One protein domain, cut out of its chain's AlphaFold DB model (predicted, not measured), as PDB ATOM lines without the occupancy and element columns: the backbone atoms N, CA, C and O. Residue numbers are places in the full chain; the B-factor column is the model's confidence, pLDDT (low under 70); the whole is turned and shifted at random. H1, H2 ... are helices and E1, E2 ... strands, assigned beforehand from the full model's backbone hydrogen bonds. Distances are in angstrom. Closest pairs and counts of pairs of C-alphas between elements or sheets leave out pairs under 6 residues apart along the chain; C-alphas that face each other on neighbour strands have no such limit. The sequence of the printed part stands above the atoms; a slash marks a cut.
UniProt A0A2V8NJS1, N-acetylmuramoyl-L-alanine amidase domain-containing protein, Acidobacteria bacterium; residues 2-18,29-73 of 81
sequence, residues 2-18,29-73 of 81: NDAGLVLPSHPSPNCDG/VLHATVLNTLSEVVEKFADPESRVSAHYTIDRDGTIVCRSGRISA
ATOM      1  N   ASN A   2     -13.432   4.804  44.527       40.47
ATOM      2  CA  ASN A   2     -14.214   6.009  44.789       40.47
ATOM      3  C   ASN A   2     -15.673   5.571  44.848       40.47
ATOM      4  O   ASN A   2     -16.330   5.460  43.821       40.47
ATOM      5  N   ASP A   3     -16.124   5.293  46.067       46.19
ATOM      6  CA  ASP A   3     -17.511   4.987  46.442       46.19
ATOM      7  C   ASP A   3     -18.333   6.277  46.637       46.19
ATOM      8  O   ASP A   3     -19.294   6.334  47.404       46.19
ATOM      9  N   ALA A   4     -17.958   7.352  45.938       47.19
ATOM     10  CA  ALA A   4     -18.832   8.502  45.781       47.19
ATOM     11  C   ALA A   4     -19.946   8.058  44.834       47.19
ATOM     12  O   ALA A   4     -19.822   8.197  43.617       47.19
ATOM     13  N   GLY A   5     -20.975   7.418  45.398       45.88
ATOM     14  CA  GLY A   5     -22.160   6.988  44.670       45.88
ATOM     15  C   GLY A   5     -22.584   8.115  43.742       45.88
ATOM     16  O   GLY A   5     -22.860   9.221  44.201       45.88
ATOM     17  N   LEU A   6     -22.524   7.859  42.436       56.16
ATOM     18  CA  LEU A   6     -22.822   8.848  41.414       56.16
ATOM     19  C   LEU A   6     -24.283   9.277  41.589       56.16
ATOM     20  O   LEU A   6     -25.203   8.566  41.179       56.16
ATOM     21  N   VAL A   7     -24.501  10.412  42.253       55.38
ATOM     22  CA  VAL A   7     -25.832  10.988  42.441       55.38
ATOM     23  C   VAL A   7     -26.225  11.638  41.123       55.38
ATOM     24  O   VAL A   7     -25.861  12.775  40.838       55.38
ATOM     25  N   LEU A   8     -26.935  10.881  40.288       63.62
ATOM     26  CA  LEU A   8     -27.496  11.394  39.043       63.62
ATOM     27  C   LEU A   8     -28.784  12.167  39.355       63.62
ATOM     28  O   LEU A   8     -29.697  11.579  39.946       63.62
ATOM     29  N   PRO A   9     -28.907  13.442  38.945       65.19
ATOM     30  CA  PRO A   9     -30.170  14.160  39.037       65.19
ATOM     31  C   PRO A   9     -31.255  13.377  38.286       65.19
ATOM     32  O   PRO A   9     -31.074  13.011  37.120       65.19
ATOM     33  N   SER A  10     -32.367  13.076  38.960       67.19
ATOM     34  CA  SER A  10     -33.475  12.337  38.356       67.19
ATOM     35  C   SER A  10     -34.412  13.288  37.616       67.19
ATOM     36  O   SER A  10     -35.079  14.109  38.247       67.19
ATOM     37  N   HIS A  11     -34.517  13.131  36.297       72.75
ATOM     38  CA  HIS A  11     -35.432  13.895  35.443       72.75
ATOM     39  C   HIS A  11     -36.438  12.957  34.762       72.75
ATOM     40  O   HIS A  11     -36.219  12.556  33.617       72.75
ATOM     41  N   PRO A  12     -37.515  12.540  35.459       76.94
ATOM     42  CA  PRO A  12     -38.429  11.530  34.946       76.94
ATOM     43  C   PRO A  12     -39.122  11.985  33.656       76.94
ATOM     44  O   PRO A  12     -39.685  13.074  33.580       76.94
ATOM     45  N   SER A  13     -39.091  11.124  32.641       81.19
ATOM     46  CA  SER A  13     -39.825  11.301  31.385       81.19
ATOM     47  C   SER A  13     -41.258  10.787  31.513       81.19
ATOM     48  O   SER A  13     -41.426   9.678  32.019       81.19
ATOM     49  N   PRO A  14     -42.274  11.485  30.976       85.19
ATOM     50  CA  PRO A  14     -43.615  10.913  30.852       85.19
ATOM     51  C   PRO A  14     -43.688   9.819  29.770       85.19
ATOM     52  O   PRO A  14     -44.603   9.003  29.775       85.19
ATOM     53  N   ASN A  15     -42.710   9.763  28.858       87.31
ATOM     54  CA  ASN A  15     -42.696   8.860  27.708       87.31
ATOM     55  C   ASN A  15     -42.151   7.475  28.071       87.31
ATOM     56  O   ASN A  15     -41.145   7.027  27.514       87.31
ATOM     57  N   CYS A  16     -42.773   6.793  29.027       86.06
ATOM     58  CA  CYS A  16     -42.394   5.439  29.412       86.06
ATOM     59  C   CYS A  16     -43.610   4.541  29.635       86.06
ATOM     60  O   CYS A  16     -44.616   4.979  30.180       86.06
ATOM     61  N   ASP A  17     -43.456   3.263  29.296       84.75
ATOM     62  CA  ASP A  17     -44.481   2.236  29.479       84.75
ATOM     63  C   ASP A  17     -43.968   1.086  30.352       84.75
ATOM     64  O   ASP A  17     -42.765   0.915  30.580       84.75
ATOM     65  N   GLY A  18     -44.882   0.232  30.810       85.56
ATOM     66  CA  GLY A  18     -44.522  -1.030  31.449       85.56
ATOM     67  C   GLY A  18     -43.770  -1.964  30.494       85.56
ATOM     68  O   GLY A  18     -44.067  -2.056  29.300       85.56
ATOM     69  N   VAL A  29     -28.888  -0.598  24.476       91.50
ATOM     70  CA  VAL A  29     -29.042   0.033  23.163       91.50
ATOM     71  C   VAL A  29     -28.475   1.441  23.235       91.50
ATOM     72  O   VAL A  29     -28.937   2.250  24.039       91.50
ATOM     73  N   LEU A  30     -27.486   1.728  22.389       91.50
ATOM     74  CA  LEU A  30     -26.879   3.047  22.271       91.50
ATOM     75  C   LEU A  30     -27.488   3.793  21.081       91.50
ATOM     76  O   LEU A  30     -27.530   3.274  19.966       91.50
ATOM     77  N   HIS A  31     -27.941   5.018  21.324       89.75
ATOM     78  CA  HIS A  31     -28.437   5.923  20.295       89.75
ATOM     79  C   HIS A  31     -27.685   7.249  20.387       89.75
ATOM     80  O   HIS A  31     -27.493   7.769  21.483       89.75
ATOM     81  N   ALA A  32     -27.299   7.802  19.239       89.88
ATOM     82  CA  ALA A  32     -26.832   9.178  19.145       89.88
ATOM     83  C   ALA A  32     -28.030  10.097  18.880       89.88
ATOM     84  O   ALA A  32     -28.865   9.807  18.019       89.88
ATOM     85  N   THR A  33     -28.130  11.191  19.628       89.06
ATOM     86  CA  THR A  33     -29.150  12.216  19.402       89.06
ATOM     87  C   THR A  33     -28.710  13.157  18.289       89.06
ATOM     88  O   THR A  33     -27.539  13.503  18.193       89.06
ATOM     89  N   VAL A  34     -29.657  13.604  17.466       87.56
ATOM     90  CA  VAL A  34     -29.411  14.601  16.403       87.56
ATOM     91  C   VAL A  34     -29.473  16.051  16.906       87.56
ATOM     92  O   VAL A  34     -29.290  16.977  16.125       87.56
ATOM     93  N   LEU A  35     -29.766  16.250  18.195       88.81
ATOM     94  CA  LEU A  35     -29.838  17.556  18.855       88.81
ATOM     95  C   LEU A  35     -28.452  17.995  19.343       88.81
ATOM     96  O   LEU A  35     -27.585  17.153  19.592       88.81
ATOM     97  N   ASN A  36     -28.245  19.307  19.473       87.81
ATOM     98  CA  ASN A  36     -26.912  19.884  19.662       87.81
ATOM     99  C   ASN A  36     -26.496  19.982  21.131       87.81
ATOM    100  O   ASN A  36     -25.294  19.989  21.423       87.81
ATOM    101  N   THR A  37     -27.470  20.075  22.039       88.69
ATOM    102  CA  THR A  37     -27.225  20.264  23.473       88.69
ATOM    103  C   THR A  37     -27.964  19.240  24.329       88.69
ATOM    104  O   THR A  37     -29.034  18.744  23.967       88.69
ATOM    105  N   LEU A  38     -27.408  18.953  25.508       89.12
ATOM    106  CA  LEU A  38     -28.054  18.102  26.503       89.12
ATOM    107  C   LEU A  38     -29.430  18.644  26.921       89.12
ATOM    108  O   LEU A  38     -30.374  17.866  27.037       89.12
ATOM    109  N   SER A  39     -29.563  19.962  27.097       89.38
ATOM    110  CA  SER A  39     -30.827  20.603  27.481       89.38
ATOM    111  C   SER A  39     -31.924  20.380  26.440       89.38
ATOM    112  O   SER A  39     -33.014  19.951  26.805       89.38
ATOM    113  N   GLU A  40     -31.618  20.555  25.148       91.69
ATOM    114  CA  GLU A  40     -32.561  20.277  24.053       91.69
ATOM    115  C   GLU A  40     -33.030  18.816  24.069       91.69
ATOM    116  O   GLU A  40     -34.209  18.529  23.868       91.69
ATOM    117  N   VAL A  41     -32.117  17.871  24.326       91.50
ATOM    118  CA  VAL A  41     -32.459  16.443  24.431       91.50
ATOM    119  C   VAL A  41     -33.371  16.185  25.627       91.50
ATOM    120  O   VAL A  41     -34.354  15.448  25.507       91.50
ATOM    121  N   VAL A  42     -33.054  16.768  26.784       89.56
ATOM    122  CA  VAL A  42     -33.842  16.608  28.011       89.56
ATOM    123  C   VAL A  42     -35.248  17.168  27.822       89.56
ATOM    124  O   VAL A  42     -36.211  16.464  28.130       89.56
ATOM    125  N   GLU A  43     -35.370  18.372  27.264       90.50
ATOM    126  CA  GLU A  43     -36.653  18.998  26.934       90.50
ATOM    127  C   GLU A  43     -37.437  18.154  25.933       90.50
ATOM    128  O   GLU A  43     -38.597  17.815  26.182       90.50
ATOM    129  N   LYS A  44     -36.796  17.719  24.838       89.69
ATOM    130  CA  LYS A  44     -37.479  16.917  23.821       89.69
ATOM    131  C   LYS A  44     -37.987  15.600  24.379       89.69
ATOM    132  O   LYS A  44     -39.062  15.153  24.009       89.69
ATOM    133  N   PHE A  45     -37.239  14.966  25.269       89.94
ATOM    134  CA  PHE A  45     -37.698  13.739  25.891       89.94
ATOM    135  C   PHE A  45     -38.664  13.962  27.076       89.94
ATOM    136  O   PHE A  45     -39.192  12.983  27.620       89.94
ATOM    137  N   ALA A  46     -38.846  15.194  27.552       88.56
ATOM    138  CA  ALA A  46     -39.879  15.558  28.521       88.56
ATOM    139  C   ALA A  46     -41.212  15.900  27.833       88.56
ATOM    140  O   ALA A  46     -42.263  15.718  28.438       88.56
ATOM    141  N   ASP A  47     -41.164  16.331  26.570       90.19
ATOM    142  CA  ASP A  47     -42.321  16.581  25.706       90.19
ATOM    143  C   ASP A  47     -43.137  15.285  25.468       90.19
ATOM    144  O   ASP A  47     -42.620  14.353  24.832       90.19
ATOM    145  N   PRO A  48     -44.394  15.193  25.954       87.25
ATOM    146  CA  PRO A  48     -45.255  14.019  25.769       87.25
ATOM    147  C   PRO A  48     -45.555  13.698  24.298       87.25
ATOM    148  O   PRO A  48     -45.672  12.529  23.925       87.25
ATOM    149  N   GLU A  49     -45.625  14.719  23.440       89.19
ATOM    150  CA  GLU A  49     -45.941  14.556  22.015       89.19
ATOM    151  C   GLU A  49     -44.774  13.932  21.245       89.19
ATOM    152  O   GLU A  49     -44.956  13.300  20.203       89.19
ATOM    153  N   SER A  50     -43.554  14.053  21.772       87.94
ATOM    154  CA  SER A  50     -42.363  13.474  21.151       87.94
ATOM    155  C   SER A  50     -42.405  11.945  21.087       87.94
ATOM    156  O   SER A  50     -41.791  11.357  20.194       87.94
ATOM    157  N   ARG A  51     -43.085  11.303  22.054       86.62
ATOM    158  CA  ARG A  51     -43.121   9.845  22.252       86.62
ATOM    159  C   ARG A  51     -41.737   9.191  22.174       86.62
ATOM    160  O   ARG A  51     -41.595   8.048  21.732       86.62
ATOM    161  N   VAL A  52     -40.704   9.917  22.597       87.19
ATOM    162  CA  VAL A  52     -39.321   9.442  22.652       87.19
ATOM    163  C   VAL A  52     -38.747   9.620  24.044       87.19
ATOM    164  O   VAL A  52     -38.980  10.617  24.731       87.19
ATOM    165  N   SER A  53     -37.974   8.629  24.468       89.38
ATOM    166  CA  SER A  53     -37.233   8.659  25.715       89.38
ATOM    167  C   SER A  53     -36.004   7.758  25.678       89.38
ATOM    168  O   SER A  53     -35.971   6.713  25.032       89.38
ATOM    169  N   ALA A  54     -34.995   8.143  26.453       90.25
ATOM    170  CA  ALA A  54     -33.906   7.270  26.880       90.25
ATOM    171  C   ALA A  54     -33.883   7.145  28.409       90.25
ATOM    172  O   ALA A  54     -34.419   8.014  29.104       90.25
ATOM    173  N   HIS A  55     -33.253   6.073  28.909       89.56
ATOM    174  CA  HIS A  55     -33.006   5.849  30.343       89.56
ATOM    175  C   HIS A  55     -31.887   6.735  30.873       89.56
ATOM    176  O   HIS A  55     -32.018   7.327  31.943       89.56
ATOM    177  N   TYR A  56     -30.823   6.850  30.081       89.62
ATOM    178  CA  TYR A  56     -29.674   7.694  30.349       89.62
ATOM    179  C   TYR A  56     -29.353   8.500  29.098       89.62
ATOM    180  O   TYR A  56     -29.399   7.962  27.988       89.62
ATOM    181  N   THR A  57     -29.011   9.765  29.296       91.06
ATOM    182  CA  THR A  57     -28.403  10.616  28.274       91.06
ATOM    183  C   THR A  57     -27.011  10.986  28.760       91.06
ATOM    184  O   THR A  57     -26.848  11.318  29.933       91.06
ATOM    185  N   ILE A  58     -26.024  10.893  27.876       90.12
ATOM    186  CA  ILE A  58     -24.630  11.224  28.167       90.12
ATOM    187  C   ILE A  58     -24.223  12.324  27.189       90.12
ATOM    188  O   ILE A  58     -24.340  12.122  25.980       90.12
ATOM    189  N   ASP A  59     -23.802  13.478  27.698       91.12
ATOM    190  CA  ASP A  59     -23.259  14.558  26.870       91.12
ATOM    191  C   ASP A  59     -21.765  14.327  26.583       91.12
ATOM    192  O   ASP A  59     -21.101  13.483  27.190       91.12
ATOM    193  N   ARG A  60     -21.222  15.069  25.619       89.44
ATOM    194  CA  ARG A  60     -19.841  14.951  25.134       89.44
ATOM    195  C   ARG A  60     -18.790  15.263  26.196       89.44
ATOM    196  O   ARG A  60     -17.665  14.792  26.075       89.44
ATOM    197  N   ASP A  61     -19.148  16.042  27.210       88.38
ATOM    198  CA  ASP A  61     -18.296  16.354  28.360       88.38
ATOM    199  C   ASP A  61     -18.326  15.265  29.452       88.38
ATOM    200  O   ASP A  61     -17.617  15.369  30.451       88.38
ATOM    201  N   GLY A  62     -19.116  14.203  29.255       88.25
ATOM    202  CA  GLY A  62     -19.298  13.120  30.216       88.25
ATOM    203  C   GLY A  62     -20.418  13.362  31.228       88.25
ATOM    204  O   GLY A  62     -20.608  12.524  32.112       88.25
ATOM    205  N   THR A  63     -21.184  14.451  31.114       88.12
ATOM    206  CA  THR A  63     -22.364  14.694  31.954       88.12
ATOM    207  C   THR A  63     -23.422  13.624  31.700       88.12
ATOM    208  O   THR A  63     -23.817  13.383  30.561       88.12
ATOM    209  N   ILE A  64     -23.915  12.989  32.766       88.50
ATOM    210  CA  ILE A  64     -24.927  11.929  32.693       88.50
ATOM    211  C   ILE A  64     -26.234  12.422  33.311       88.50
ATOM    212  O   ILE A  64     -26.260  12.890  34.448       88.50
ATOM    213  N   VAL A  65     -27.338  12.237  32.590       87.88
ATOM    214  CA  VAL A  65     -28.698  12.511  33.073       87.88
ATOM    215  C   VAL A  65     -29.495  11.214  33.113       87.88
ATOM    216  O   VAL A  65     -29.636  10.530  32.099       87.88
ATOM    217  N   CYS A  66     -30.042  10.882  34.285       87.25
ATOM    218  CA  CYS A  66     -30.932   9.738  34.476       87.25
ATOM    219  C   CYS A  66     -32.392  10.179  34.342       87.25
ATOM    220  O   CYS A  66     -32.822  11.124  35.009       87.25
ATOM    221  N   ARG A  67     -33.176   9.486  33.510       76.69
ATOM    222  CA  ARG A  67     -34.567   9.881  33.224       76.69
ATOM    223  C   ARG A  67     -35.634   8.862  33.582       76.69
ATOM    224  O   ARG A  67     -36.815   9.102  33.347       76.69
ATOM    225  N   SER A  68     -35.238   7.739  34.169       68.06
ATOM    226  CA  SER A  68     -36.180   6.795  34.758       68.06
ATOM    227  C   SER A  68     -35.799   6.522  36.203       68.06
ATOM    228  O   SER A  68     -34.678   6.111  36.482       68.06
ATOM    229  N   GLY A  69     -36.756   6.671  37.123       61.12
ATOM    230  CA  GLY A  69     -36.578   6.240  38.512       61.12
ATOM    231  C   GLY A  69     -36.365   4.724  38.647       61.12
ATOM    232  O   GLY A  69     -35.920   4.262  39.695       61.12
ATOM    233  N   ARG A  70     -36.663   3.938  37.595       64.50
ATOM    234  CA  ARG A  70     -36.396   2.493  37.503       64.50
ATOM    235  C   ARG A  70     -36.106   2.061  36.062       64.50
ATOM    236  O   ARG A  70     -36.962   2.181  35.187       64.50
ATOM    237  N   ILE A  71     -34.950   1.442  35.816       66.69
ATOM    238  CA  ILE A  71     -34.593   0.873  34.495       66.69
ATOM    239  C   ILE A  71     -35.595  -0.186  33.992       66.69
ATOM    240  O   ILE A  71     -35.670  -0.461  32.792       66.69
ATOM    241  N   SER A  72     -36.396  -0.759  34.901       71.50
ATOM    242  CA  SER A  72     -37.447  -1.734  34.601       71.50
ATOM    243  C   SER A  72     -38.590  -1.173  33.751       71.50
ATOM    244  O   SER A  72     -39.298  -1.953  33.121       71.50
ATOM    245  N   ALA A  73     -38.752   0.150  33.658       75.75
ATOM    246  CA  ALA A  73     -39.676   0.764  32.707       75.75
ATOM    247  C   ALA A  73     -39.137   0.668  31.264       75.75
ATOM    248  O   ALA A  73     -37.929   0.585  31.024       75.75
TER     249      ALA A  73
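This is residues 2 to 18 and 29 to 73 of the 81 residues of the protein "N-acetylmuramoyl-L-alanine amidase domain-containing protein" of Acidobacteria bacterium (UniProt A0A2V8NJS1). Little regular structure: one short helix, H1, sits near a small hairpin of two strands, E1 and E2, amid long loops. Residues 2 to 18, a long stretch with no named element, run past them from the far end at Asn 2. The printed part has 62 residues, 15 of them in named elements, in the order H1, E1, E2; the class is mixed, the sheet antiparallel. It is compact, radius of gyration of the C-alphas 12.0 A, spanning 40 by 29 by 20 A.

In H1, residues 38 to 46, every O i to N i+4 pair is within hydrogen-bond range. Its closest C-alphas to E1, residues 56 to 58, are those of Leu 38 and Thr 57, 7.7 A apart. A tight link joins E1 to E2, residues 64 to 66, forming an antiparallel hairpin at 165 degrees; N 57 and O 65 are 3.0 A apart, within hydrogen-bond range. H1 and E2 are only just apart, closest 8.3 A.

H1 measures 12.3 A from C-alpha 38 at (-28.054, 18.102, 26.503); E1 measures 6.5 A; E2 measures 6.6 A, ending at C-alpha 66 (-30.932, 9.738, 34.476).

The C-alphas of Asn 2 and Glu 49 are farthest apart, 40.0 A. Residues 19 to 28 are not printed; C-alphas 18 and 29 are 17.6 A apart. No link is long. Residues 2 to 10 and 68 to 71 have pLDDT under 70.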